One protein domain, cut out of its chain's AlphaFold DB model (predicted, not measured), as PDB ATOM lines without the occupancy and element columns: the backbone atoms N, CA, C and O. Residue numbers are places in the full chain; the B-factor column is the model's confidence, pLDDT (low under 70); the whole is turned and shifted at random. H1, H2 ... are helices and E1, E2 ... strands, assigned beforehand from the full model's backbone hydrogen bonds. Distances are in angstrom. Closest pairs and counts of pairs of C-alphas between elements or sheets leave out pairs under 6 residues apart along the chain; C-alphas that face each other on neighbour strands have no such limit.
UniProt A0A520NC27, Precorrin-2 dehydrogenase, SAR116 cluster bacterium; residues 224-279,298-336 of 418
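AT A GLANCE: This is residues 224 to 279 and 298 to 336 of the 418 residues of the protein "Precorrin-2 dehydrogenase" of SAR116 cluster bacterium (UniProt A0A520NC27). A strongly twisted sheet of four parallel strands forms the middle layer, with the longest helix, H4, slantwise over one face and H1 across the other; H2 and H3 only graze the sheet. The printed part has 95 residues, with named elements in the order E1 H1 E2 H2 E3 H3 E4 H4; the sheet runs E1 E4 E2 E3. The class is mixed, helices and strands. The whole is compact, with a radius of gyration of the C-alphas of 12.4 A and spans of 33 by 30 by 21 A.

HOW THE PARTS SIT: E4, residues 312 to 318, is parallel to E1, residues 224 to 230; N 225 and O 313 are within hydrogen-bond range at 2.8 A. E2, residues 250 to 254, is parallel to E4, with N 252 and O 314 at 2.8 A, and to E3, residues 270 to 274, with N 272 and O 251 at 2.8 A. H4, residues 323 to 336, has a height over the sheet of 9.3 A; the closest C-alphas of E4 and H4, Leu 317 and Met 325, are 7.6 A apart. H1, residues 239 to 246, is on the opposite face at 8.8 A, making three layers, helices on both faces; its C-alpha 241 is 5.6 A from that of Val 227. E1, H1, E2 form a split strand-helix-strand unit, with E4 between its strands; E2, H2, E3, with H2 at residues 259 to 262, form a strand-helix-strand unit of neighbour strands. Both crossovers are right-handed. Every O i to N i+4 pair is within hydrogen-bond range in H1 and in H3, residues 298 to 305; in H4 8 of 10 are, and H2 is too short for one.

IN THESE COORDINATES: E1 begins at C-alpha 224 (253.394, 262.735, 328.586) and spans 18.6 A, E4 19.0 A. H4 spans 20.4 A, ending at C-alpha 336 (249.839, 262.227, 322.318).

THE WHOLE: Residues 280 to 297 are not printed; C-alphas 279 and 298 are 9.6 A apart. Of the links printed whole, none is long. Confidence is under 70 at residues 277 to 279, 306, 308 to 310 and 333 to 336.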
ATOM      1  N   VAL A 224     253.918 263.652 327.581       85.81
ATOM      2  CA  VAL A 224     253.394 262.735 328.586       85.81
ATOM      3  C   VAL A 224     253.968 261.349 328.326       85.81
ATOM      4  O   VAL A 224     253.880 260.826 327.216       85.81
ATOM      5  N   LYS A 225     254.575 260.755 329.350       89.25
ATOM      6  CA  LYS A 225     255.069 259.378 329.337       89.25
ATOM      7  C   LYS A 225     254.429 258.604 330.475       89.25
ATOM      8  O   LYS A 225     254.267 259.124 331.574       89.25
ATOM      9  N   ILE A 226     254.104 257.347 330.218       91.88
ATOM     10  CA  ILE A 226     253.571 256.436 331.228       91.88
ATOM     11  C   ILE A 226     254.665 255.429 331.549       91.88
ATOM     12  O   ILE A 226     255.280 254.859 330.647       91.88
ATOM     13  N   VAL A 227     254.928 255.238 332.837       93.06
ATOM     14  CA  VAL A 227     255.859 254.230 333.332       93.06
ATOM     15  C   VAL A 227     255.071 253.270 334.203       93.06
ATOM     16  O   VAL A 227     254.583 253.650 335.264       93.06
ATOM     17  N   ASP A 228     254.957 252.027 333.744       91.31
ATOM     18  CA  ASP A 228     254.457 250.933 334.571       91.31
ATOM     19  C   ASP A 228     255.468 250.654 335.689       91.31
ATOM     20  O   ASP A 228     256.635 250.335 335.431       91.31
ATOM     21  N   ILE A 229     255.022 250.840 336.932       91.44
ATOM     22  CA  ILE A 229     255.822 250.614 338.140       91.44
ATOM     23  C   ILE A 229     255.506 249.277 338.818       91.44
ATOM     24  O   ILE A 229     256.131 248.940 339.827       91.44
ATOM     25  N   GLY A 230     254.561 248.501 338.278       84.31
ATOM     26  CA  GLY A 230     254.178 247.186 338.774       84.31
ATOM     27  C   GLY A 230     253.899 247.180 340.279       84.31
ATOM     28  O   GLY A 230     253.039 247.910 340.774       84.31
ATOM     29  N   GLY A 231     254.635 246.335 341.009       80.44
ATOM     30  CA  GLY A 231     254.548 246.195 342.469       80.44
ATOM     31  C   GLY A 231     255.371 247.204 343.282       80.44
ATOM     32  O   GLY A 231     255.412 247.086 344.503       80.44
ATOM     33  N   GLY A 232     256.043 248.168 342.640       83.06
ATOM     34  CA  GLY A 232     256.817 249.209 343.326       83.06
ATOM     35  C   GLY A 232     258.267 248.842 343.676       83.06
ATOM     36  O   GLY A 232     258.873 249.499 344.516       83.06
ATOM     37  N   ASP A 233     258.851 247.817 343.050       87.75
ATOM     38  CA  ASP A 233     260.286 247.516 343.180       87.75
ATOM     39  C   ASP A 233     261.082 248.171 342.030       87.75
ATOM     40  O   ASP A 233     260.903 247.779 340.872       87.75
ATOM     41  N   PRO A 234     261.996 249.126 342.308       87.88
ATOM     42  CA  PRO A 234     262.868 249.720 341.293       87.88
ATOM     43  C   PRO A 234     263.679 248.708 340.476       87.88
ATOM     44  O   PRO A 234     264.010 248.989 339.327       87.88
ATOM     45  N   GLY A 235     264.012 247.545 341.049       88.31
ATOM     46  CA  GLY A 235     264.759 246.486 340.369       88.31
ATOM     47  C   GLY A 235     263.967 245.768 339.275       88.31
ATOM     48  O   GLY A 235     264.569 245.120 338.420       88.31
ATOM     49  N   LEU A 236     262.637 245.902 339.280       88.62
ATOM     50  CA  LEU A 236     261.742 245.344 338.264       88.62
ATOM     51  C   LEU A 236     261.420 246.343 337.145       88.62
ATOM     52  O   LEU A 236     260.829 245.961 336.135       88.62
ATOM     53  N   LEU A 237     261.816 247.610 337.294       89.06
ATOM     54  CA  LEU A 237     261.645 248.606 336.246       89.06
ATOM     55  C   LEU A 237     262.575 248.321 335.066       89.06
ATOM     56  O   LEU A 237     263.749 247.981 335.222       89.06
ATOM     57  N   SER A 238     262.072 248.565 333.856       89.31
ATOM     58  CA  SER A 238     262.942 248.623 332.683       89.31
ATOM     59  C   SER A 238     263.946 249.775 332.811       89.31
ATOM     60  O   SER A 238     263.650 250.815 333.408       89.31
ATOM     61  N   LEU A 239     265.116 249.640 332.179       84.50
ATOM     62  CA  LEU A 239     266.116 250.716 332.126       84.50
ATOM     63  C   LEU A 239     265.515 252.025 331.585       84.50
ATOM     64  O   LEU A 239     265.741 253.088 332.157       84.50
ATOM     65  N   ARG A 240     264.667 251.933 330.550       80.19
ATOM     66  CA  ARG A 240     263.940 253.083 329.988       80.19
ATOM     67  C   ARG A 240     262.965 253.709 330.984       80.19
ATOM     68  O   ARG A 240     262.819 254.928 330.990       80.19
ATOM     69  N   GLY A 241     262.304 252.905 331.817       89.00
ATOM     70  CA  GLY A 241     261.420 253.387 332.880       89.00
ATOM     71  C   GLY A 241     262.190 254.190 333.927       89.00
ATOM     72  O   GLY A 241     261.830 255.328 334.213       89.00
ATOM     73  N   VAL A 242     263.314 253.650 334.412       90.75
ATOM     74  CA  VAL A 242     264.195 254.348 335.366       90.75
ATOM     75  C   VAL A 242     264.720 255.663 334.784       90.75
ATOM     76  O   VAL A 242     264.676 256.694 335.453       90.75
ATOM     77  N   GLU A 243     265.195 255.654 333.538       84.44
ATOM     78  CA  GLU A 243     265.658 256.868 332.852       84.44
ATOM     79  C   GLU A 243     264.535 257.893 332.665       84.44
ATOM     80  O   GLU A 243     264.752 259.089 332.850       84.44
ATOM     81  N   THR A 244     263.325 257.434 332.346       88.56
ATOM     82  CA  THR A 244     262.154 258.305 332.185       88.56
ATOM     83  C   THR A 244     261.790 258.992 333.498       88.56
ATOM     84  O   THR A 244     261.594 260.204 333.503       88.56
ATOM     85  N   ILE A 245     261.783 258.260 334.617       93.25
ATOM     86  CA  ILE A 245     261.513 258.825 335.950       93.25
ATOM     87  C   ILE A 245     262.597 259.837 336.352       93.25
ATOM     88  O   ILE A 245     262.284 260.926 336.830       93.25
ATOM     89  N   ARG A 246     263.877 259.523 336.114       90.88
ATOM     90  CA  ARG A 246     265.003 260.419 336.443       90.88
ATOM     91  C   ARG A 246     264.970 261.739 335.676       90.88
ATOM     92  O   ARG A 246     265.357 262.772 336.219       90.88
ATOM     93  N   ASN A 247     264.508 261.695 334.429       85.94
ATOM     94  CA  ASN A 247     264.420 262.856 333.544       85.94
ATOM     95  C   ASN A 247     263.072 263.588 333.641       85.94
ATOM     96  O   ASN A 247     262.850 264.548 332.903       85.94
ATOM     97  N   ALA A 248     262.173 263.144 334.524       89.25
ATOM     98  CA  ALA A 248     260.867 263.753 334.698       89.25
ATOM     99  C   ALA A 248     260.973 265.163 335.288       89.25
ATOM    100  O   ALA A 248     261.835 265.480 336.114       89.25
ATOM    101  N   ASP A 249     260.040 266.011 334.885       86.69
ATOM    102  CA  ASP A 249     259.872 267.353 335.430       86.69
ATOM    103  C   ASP A 249     258.694 267.406 336.389       86.69
ATOM    104  O   ASP A 249     258.757 268.078 337.418       86.69
ATOM    105  N   ILE A 250     257.638 266.677 336.035       90.94
ATOM    106  CA  ILE A 250     256.440 266.479 336.835       90.94
ATOM    107  C   ILE A 250     256.184 264.978 336.880       90.94
ATOM    108  O   ILE A 250     256.191 264.320 335.839       90.94
ATOM    109  N   ILE A 251     255.960 264.445 338.074       94.81
ATOM    110  CA  ILE A 251     255.596 263.048 338.284       94.81
ATOM    111  C   ILE A 251     254.224 263.004 338.940       94.81
ATOM    112  O   ILE A 251     254.045 263.498 340.052       94.81
ATOM    113  N   LEU A 252     253.278 262.380 338.251       94.94
ATOM    114  CA  LEU A 252     251.953 262.058 338.763       94.94
ATOM    115  C   LEU A 252     252.010 260.654 339.353       94.94
ATOM    116  O   LEU A 252     252.369 259.697 338.661       94.94
ATOM    117  N   HIS A 253     251.678 260.523 340.631       94.75
ATOM    118  CA  HIS A 253     251.738 259.242 341.323       94.75
ATOM    119  C   HIS A 253     250.626 259.116 342.357       94.75
ATOM    120  O   HIS A 253     250.104 260.111 342.841       94.75
ATOM    121  N   GLU A 254     250.278 257.896 342.739       91.62
ATOM    122  CA  GLU A 254     249.301 257.679 343.805       91.62
ATOM    123  C   GLU A 254     249.963 257.705 345.185       91.62
ATOM    124  O   GLU A 254     251.174 257.510 345.327       91.62
ATOM    125  N   ALA A 255     249.159 257.899 346.234       88.19
ATOM    126  CA  ALA A 255     249.642 257.864 347.617       88.19
ATOM    127  C   ALA A 255     250.270 256.508 348.005       88.19
ATOM    128  O   ALA A 255     251.094 256.450 348.912       88.19
ATOM    129  N   GLY A 256     249.893 255.424 347.314       86.38
ATOM    130  CA  GLY A 256     250.442 254.082 347.521       86.38
ATOM    131  C   GLY A 256     251.804 253.828 346.863       86.38
ATOM    132  O   GLY A 256     252.369 252.755 347.065       86.38
ATOM    133  N   THR A 257     252.346 254.770 346.082       92.00
ATOM    134  CA  THR A 257     253.646 254.588 345.424       92.00
ATOM    135  C   THR A 257     254.765 254.485 346.457       92.00
ATOM    136  O   THR A 257     254.929 255.339 347.326       92.00
ATOM    137  N   THR A 258     255.573 253.430 346.352       93.38
ATOM    138  CA  THR A 258     256.662 253.159 347.295       93.38
ATOM    139  C   THR A 258     257.723 254.269 347.286       93.38
ATOM    140  O   THR A 258     258.096 254.721 346.195       93.38
ATOM    141  N   PRO A 259     258.326 254.616 348.441       92.56
ATOM    142  CA  PRO A 259     259.403 255.608 348.506       92.56
ATOM    143  C   PRO A 259     260.579 255.291 347.579       92.56
ATOM    144  O   PRO A 259     261.100 256.188 346.935       92.56
ATOM    145  N   ALA A 260     260.928 254.012 347.414       92.31
ATOM    146  CA  ALA A 260     262.047 253.592 346.571       92.31
ATOM    147  C   ALA A 260     261.883 253.975 345.084       92.31
ATOM    148  O   ALA A 260     262.876 254.228 344.408       92.31
ATOM    149  N   ILE A 261     260.645 254.028 344.578       94.25
ATOM    150  CA  ILE A 261     260.333 254.497 343.217       94.25
ATOM    151  C   ILE A 261     260.384 256.027 343.159       94.25
ATOM    152  O   ILE A 261     260.935 256.582 342.212       94.25
ATOM    153  N   ILE A 262     259.848 256.709 344.177       94.81
ATOM    154  CA  ILE A 262     259.883 258.177 344.274       94.81
ATOM    155  C   ILE A 262     261.326 258.689 344.377       94.81
ATOM    156  O   ILE A 262     261.668 259.670 343.727       94.81
ATOM    157  N   ASP A 263     262.199 257.980 345.092       93.88
ATOM    158  CA  ASP A 263     263.620 258.305 345.255       93.88
ATOM    159  C   ASP A 263     264.427 258.200 343.942       93.88
ATOM    160  O   ASP A 263     265.561 258.678 343.868       93.88
ATOM    161  N   LEU A 264     263.866 257.588 342.887       93.44
ATOM    162  CA  LEU A 264     264.454 257.632 341.542       93.44
ATOM    163  C   LEU A 264     264.278 259.001 340.880       93.44
ATOM    164  O   LEU A 264     265.042 259.331 339.970       93.44
ATOM    165  N   ALA A 265     263.267 259.766 341.292       93.19
ATOM    166  CA  ALA A 265     263.022 261.096 340.774       93.19
ATOM    167  C   ALA A 265     264.156 262.041 341.172       93.19
ATOM    168  O   ALA A 265     264.728 261.973 342.263       93.19
ATOM    169  N   ARG A 266     264.463 262.987 340.289       90.00
ATOM    170  CA  ARG A 266     265.325 264.113 340.647       90.00
ATOM    171  C   ARG A 266     264.672 264.955 341.741       90.00
ATOM    172  O   ARG A 266     263.459 265.147 341.753       90.00
ATOM    173  N   ARG A 267     265.495 265.499 342.637       86.88
ATOM    174  CA  ARG A 267     265.051 266.232 343.833       86.88
ATOM    175  C   ARG A 267     264.152 267.431 343.519       86.88
ATOM    176  O   ARG A 267     263.342 267.824 344.348       86.88
ATOM    177  N   GLU A 268     264.338 268.041 342.361       85.81
ATOM    178  CA  GLU A 268     263.590 269.208 341.909       85.81
ATOM    179  C   GLU A 268     262.399 268.879 340.991       85.81
ATOM    180  O   GLU A 268     261.788 269.804 340.455       85.81
ATOM    181  N   ALA A 269     262.090 267.596 340.759       90.38
ATOM    182  CA  ALA A 269     260.861 267.211 340.067       90.38
ATOM    183  C   ALA A 269     259.643 267.573 340.928       90.38
ATOM    184  O   ALA A 269     259.647 267.375 342.144       90.38
ATOM    185  N   SER A 270     258.589 268.087 340.294       92.00
ATOM    186  CA  SER A 270     257.312 268.315 340.967       92.00
ATOM    187  C   SER A 270     256.598 266.980 341.149       92.00
ATOM    188  O   SER A 270     256.265 266.323 340.163       92.00
ATOM    189  N   LEU A 271     256.376 266.567 342.393       94.12
ATOM    190  CA  LEU A 271     255.613 265.363 342.712       94.12
ATOM    191  C   LEU A 271     254.160 265.756 342.974       94.12
ATOM    192  O   LEU A 271     253.877 266.520 343.897       94.12
ATOM    193  N   VAL A 272     253.247 265.240 342.158       92.94
ATOM    194  CA  VAL A 272     251.811 265.497 342.256       92.94
ATOM    195  C   VAL A 272     251.117 264.202 342.650       92.94
ATOM    196  O   VAL A 272     251.133 263.218 341.907       92.94
ATOM    197  N   ILE A 273     250.505 264.208 343.835       92.31
ATOM    198  CA  ILE A 273     249.739 263.065 344.327       92.31
ATOM    199  C   ILE A 273     248.373 263.063 343.643       92.31
ATOM    200  O   ILE A 273     247.576 263.982 343.827       92.31
ATOM    201  N   VAL A 274     248.095 262.006 342.890       90.12
ATOM    202  CA  VAL A 274     246.792 261.739 342.285       90.12
ATOM    203  C   VAL A 274     245.860 261.164 343.358       90.12
ATOM    204  O   VAL A 274     246.203 260.159 343.996       90.12
ATOM    205  N   PRO A 275     244.688 261.777 343.591       83.81
ATOM    206  CA  PRO A 275     243.745 261.305 344.591       83.81
ATOM    207  C   PRO A 275     243.105 259.986 344.155       83.81
ATOM    208  O   PRO A 275     242.649 259.841 343.026       83.81
ATOM    209  N   SER A 276     242.977 259.040 345.082       70.00
ATOM    210  CA  SER A 276     242.399 257.710 344.830       70.00
ATOM    211  C   SER A 276     240.863 257.697 344.681       70.00
ATOM    212  O   SER A 276     240.243 256.642 344.799       70.00
ATOM    213  N   GLY A 277     240.230 258.865 344.497       64.50
ATOM    214  CA  GLY A 277     238.773 259.037 344.467       64.50
ATOM    215  C   GLY A 277     238.087 258.359 343.274       64.50
ATOM    216  O   GLY A 277     238.721 257.761 342.408       64.50
ATOM    217  N   ARG A 278     236.753 258.440 343.200       53.19
ATOM    218  CA  ARG A 278     236.021 258.000 342.001       53.19
ATOM    219  C   ARG A 278     236.239 259.032 340.889       53.19
ATOM    220  O   ARG A 278     235.802 260.167 341.040       53.19
ATOM    221  N   ALA A 279     236.873 258.637 339.783       43.31
ATOM    222  CA  ALA A 279     236.755 259.358 338.517       43.31
ATOM    223  C   ALA A 279     235.271 259.412 338.155       43.31
ATOM    224  O   ALA A 279     234.582 258.397 338.290       43.31
ATOM    225  N   GLY A 298     239.902 266.322 335.297       79.94
ATOM    226  CA  GLY A 298     239.819 267.620 334.631       79.94
ATOM    227  C   GLY A 298     240.640 268.716 335.313       79.94
ATOM    228  O   GLY A 298     241.332 269.462 334.624       79.94
ATOM    229  N   ASP A 299     240.637 268.768 336.645       82.75
ATOM    230  CA  ASP A 299     241.414 269.731 337.432       82.75
ATOM    231  C   ASP A 299     242.923 269.534 337.211       82.75
ATOM    232  O   ASP A 299     243.632 270.472 336.840       82.75
ATOM    233  N   ILE A 300     243.414 268.293 337.334       84.06
ATOM    234  CA  ILE A 300     244.829 267.959 337.101       84.06
ATOM    235  C   ILE A 300     245.222 268.237 335.646       84.06
ATOM    236  O   ILE A 300     246.285 268.795 335.385       84.06
ATOM    237  N   VAL A 301     244.385 267.862 334.675       82.12
ATOM    238  CA  VAL A 301     244.654 268.133 333.254       82.12
ATOM    239  C   VAL A 301     244.666 269.637 332.976       82.12
ATOM    240  O   VAL A 301     245.521 270.104 332.222       82.12
ATOM    241  N   GLY A 302     243.776 270.406 333.607       79.31
ATOM    242  CA  GLY A 302     243.735 271.865 333.532       79.31
ATOM    243  C   GLY A 302     245.012 272.513 334.067       79.31
ATOM    244  O   GLY A 302     245.604 273.352 333.385       79.31
ATOM    245  N   ASP A 303     245.496 272.059 335.223       80.31
ATOM    246  CA  ASP A 303     246.765 272.510 335.804       80.31
ATOM    247  C   ASP A 303     247.962 272.180 334.895       80.31
ATOM    248  O   ASP A 303     248.902 272.971 334.758       80.31
ATOM    249  N   LEU A 304     247.919 271.029 334.217       80.19
ATOM    250  CA  LEU A 304     248.959 270.605 333.279       80.19
ATOM    251  C   LEU A 304     248.881 271.317 331.919       80.19
ATOM    252  O   LEU A 304     249.900 271.424 331.236       80.19
ATOM    253  N   ALA A 305     247.723 271.847 331.520       71.38
ATOM    254  CA  ALA A 305     247.553 272.545 330.243       71.38
ATOM    255  C   ALA A 305     248.380 273.844 330.153       71.38
ATOM    256  O   ALA A 305     248.736 274.279 329.058       71.38
ATOM    257  N   GLY A 306     248.723 274.449 331.296       66.19
ATOM    258  CA  GLY A 306     249.601 275.622 331.385       66.19
ATOM    259  C   GLY A 306     251.101 275.303 331.383       66.19
ATOM    260  O   GLY A 306     251.931 276.213 331.454       66.19
ATOM    261  N   VAL A 307     251.475 274.023 331.334       73.19
ATOM    262  CA  VAL A 307     252.870 273.594 331.439       73.19
ATOM    263  C   VAL A 307     253.629 273.907 330.150       73.19
ATOM    264  O   VAL A 307     253.201 273.607 329.037       73.19
ATOM    265  N   GLY A 308     254.802 274.521 330.313       62.75
ATOM    266  CA  GLY A 308     255.618 274.984 329.198       62.75
ATOM    267  C   GLY A 308     256.086 273.865 328.261       62.75
ATOM    268  O   GLY A 308     256.353 272.735 328.676       62.75
ATOM    269  N   ALA A 309     256.255 274.236 326.993       66.00
ATOM    270  CA  ALA A 309     256.848 273.438 325.925       66.00
ATOM    271  C   ALA A 309     258.083 272.626 326.367       66.00
ATOM    272  O   ALA A 309     258.994 273.177 326.994       66.00
ATOM    273  N   GLY A 310     258.119 271.334 326.014       67.19
ATOM    274  CA  GLY A 310     259.232 270.417 326.288       67.19
ATOM    275  C   GLY A 310     259.267 269.806 327.695       67.19
ATOM    276  O   GLY A 310     260.208 269.074 328.006       67.19
ATOM    277  N   THR A 311     258.288 270.101 328.556       77.88
ATOM    278  CA  THR A 311     258.220 269.510 329.903       77.88
ATOM    279  C   THR A 311     257.933 268.008 329.825       77.88
ATOM    280  O   THR A 311     257.030 267.590 329.102       77.88
ATOM    281  N   GLN A 312     258.691 267.196 330.566       84.19
ATOM    282  CA  GLN A 312     258.474 265.750 330.700       84.19
ATOM    283  C   GLN A 312     257.511 265.479 331.866       84.19
ATOM    284  O   GLN A 312     257.901 265.579 333.033       84.19
ATOM    285  N   ILE A 313     256.266 265.128 331.558       89.00
ATOM    286  CA  ILE A 313     255.268 264.682 332.535       89.00
ATOM    287  C   ILE A 313     255.287 263.153 332.554       89.00
ATOM    288  O   ILE A 313     255.128 262.519 331.511       89.00
ATOM    289  N   VAL A 314     255.488 262.556 333.725       93.00
ATOM    290  CA  VAL A 314     255.551 261.102 333.895       93.00
ATOM    291  C   VAL A 314     254.426 260.629 334.802       93.00
ATOM    292  O   VAL A 314     254.315 261.080 335.938       93.00
ATOM    293  N   LEU A 315     253.605 259.703 334.314       95.25
ATOM    294  CA  LEU A 315     252.594 259.013 335.111       95.25
ATOM    295  C   LEU A 315     253.176 257.689 335.595       95.25
ATOM    296  O   LEU A 315     253.578 256.857 334.781       95.25
ATOM    297  N   LEU A 316     253.212 257.497 336.912       94.75
ATOM    298  CA  LEU A 316     253.580 256.219 337.513       94.75
ATOM    299  C   LEU A 316     252.331 255.355 337.630       94.75
ATOM    300  O   LEU A 316     251.468 255.625 338.466       94.75
ATOM    301  N   LEU A 317     252.241 254.331 336.787       92.50
ATOM    302  CA  LEU A 317     251.088 253.446 336.721       92.50
ATOM    303  C   LEU A 317     251.324 252.210 337.603       92.50
ATOM    304  O   LEU A 317     252.181 251.392 337.262       92.50
ATOM    305  N   PRO A 318     250.622 252.059 338.742       89.12
ATOM    306  CA  PRO A 318     250.711 250.851 339.552       89.12
ATOM    307  C   PRO A 318     249.931 249.700 338.910       89.12
ATOM    308  O   PRO A 318     249.077 249.909 338.050       89.12
ATOM    309  N   MET A 319     250.164 248.479 339.399       86.88
ATOM    310  CA  MET A 319     249.455 247.274 338.941       86.88
ATOM    311  C   MET A 319     247.920 247.397 339.022       86.88
ATOM    312  O   MET A 319     247.206 246.831 338.197       86.88
ATOM    313  N   LEU A 320     247.413 248.125 340.021       86.50
ATOM    314  CA  LEU A 320     245.991 248.396 340.221       86.50
ATOM    315  C   LEU A 320     245.786 249.910 340.366       86.50
ATOM    316  O   LEU A 320     245.834 250.415 341.488       86.50
ATOM    317  N   PRO A 321     245.604 250.646 339.256       87.62
ATOM    318  CA  PRO A 321     245.414 252.089 339.306       87.62
ATOM    319  C   PRO A 321     244.039 252.461 339.858       87.62
ATOM    320  O   PRO A 321     243.039 251.782 339.607       87.62
ATOM    321  N   SER A 322     243.970 253.583 340.573       88.50
ATOM    322  CA  SER A 322     242.701 254.202 340.940       88.50
ATOM    323  C   SER A 322     241.925 254.654 339.697       88.50
ATOM    324  O   SER A 322     242.516 254.902 338.638       88.50
ATOM    325  N   PRO A 323     240.598 254.841 339.812       86.94
ATOM    326  CA  PRO A 323     239.792 255.356 338.711       86.94
ATOM    327  C   PRO A 323     240.296 256.700 338.162       86.94
ATOM    328  O   PRO A 323     240.259 256.910 336.954       86.94
ATOM    329  N   VAL A 324     240.798 257.598 339.024       85.50
ATOM    330  CA  VAL A 324     241.362 258.897 338.603       85.50
ATOM    331  C   VAL A 324     242.643 258.700 337.801       85.50
ATOM    332  O   VAL A 324     242.787 259.306 336.744       85.50
ATOM    333  N   MET A 325     243.548 257.822 338.246       89.56
ATOM    334  CA  MET A 325     244.772 257.516 337.500       89.56
ATOM    335  C   MET A 325     244.461 256.881 336.140       89.56
ATOM    336  O   MET A 325     245.049 257.269 335.132       89.56
ATOM    337  N   ALA A 326     243.499 255.956 336.082       87.06
ATOM    338  CA  ALA A 326     243.043 255.371 334.823       87.06
ATOM    339  C   ALA A 326     242.450 256.433 333.874       87.06
ATOM    340  O   ALA A 326     242.804 256.465 332.696       87.06
ATOM    341  N   GLY A 327     241.621 257.346 334.395       85.19
ATOM    342  CA  GLY A 327     241.059 258.458 333.622       85.19
ATOM    343  C   GLY A 327     242.120 259.445 333.120       85.19
ATOM    344  O   GLY A 327     242.045 259.901 331.979       85.19
ATOM    345  N   LEU A 328     243.151 259.730 333.924       86.38
ATOM    346  CA  LEU A 328     244.296 260.545 333.506       86.38
ATOM    347  C   LEU A 328     245.089 259.875 332.387       86.38
ATOM    348  O   LEU A 328     245.461 260.545 331.425       86.38
ATOM    349  N   VAL A 329     245.331 258.565 332.485       86.69
ATOM    350  CA  VAL A 329     245.972 257.800 331.409       86.69
ATOM    351  C   VAL A 329     245.161 257.919 330.124       86.69
ATOM    352  O   VAL A 329     245.743 258.209 329.084       86.69
ATOM    353  N   GLU A 330     243.840 257.763 330.179       84.50
ATOM    354  CA  GLU A 330     242.972 257.867 329.004       84.50
ATOM    355  C   GLU A 330     243.013 259.270 328.373       84.50
ATOM    356  O   GLU A 330     243.308 259.409 327.181       84.50
ATOM    357  N   GLN A 331     242.800 260.321 329.171       80.94
ATOM    358  CA  GLN A 331     242.764 261.700 328.675       80.94
ATOM    359  C   GLN A 331     244.129 262.189 328.171       80.94
ATOM    360  O   GLN A 331     244.211 262.839 327.126       80.94
ATOM    361  N   LEU A 332     245.217 261.864 328.875       77.06
ATOM    362  CA  LEU A 332     246.557 262.330 328.516       77.06
ATOM    363  C   LEU A 332     247.209 261.483 327.415       77.06
ATOM    364  O   LEU A 332     248.011 262.014 326.648       77.06
ATOM    365  N   SER A 333     246.834 260.207 327.267       67.56
ATOM    366  CA  SER A 333     247.251 259.403 326.106       67.56
ATOM    367  C   SER A 333     246.622 259.921 324.810       67.56
ATOM    368  O   SER A 333     247.271 259.903 323.765       67.56
ATOM    369  N   GLY A 334     245.392 260.449 324.876       54.91
ATOM    370  CA  GLY A 334     244.698 261.065 323.738       54.91
ATOM    371  C   GLY A 334     245.342 262.361 323.224       54.91
ATOM    372  O   GLY A 334     245.225 262.680 322.043       54.91
ATOM    373  N   LEU A 335     246.090 263.080 324.066       50.34
ATOM    374  CA  LEU A 335     246.844 264.280 323.672       50.34
ATOM    375  C   LEU A 335     248.152 263.953 322.920       50.34
ATOM    376  O   LEU A 335     248.745 264.830 322.291       50.34
ATOM    377  N   GLY A 336     248.597 262.690 322.943       39.78
ATOM    378  CA  GLY A 336     249.839 262.227 322.318       39.78
ATOM    379  C   GLY A 336     249.796 262.066 320.793       39.78
ATOM    380  O   GLY A 336     250.850 261.977 320.169       39.78
TER     381      GLY A 336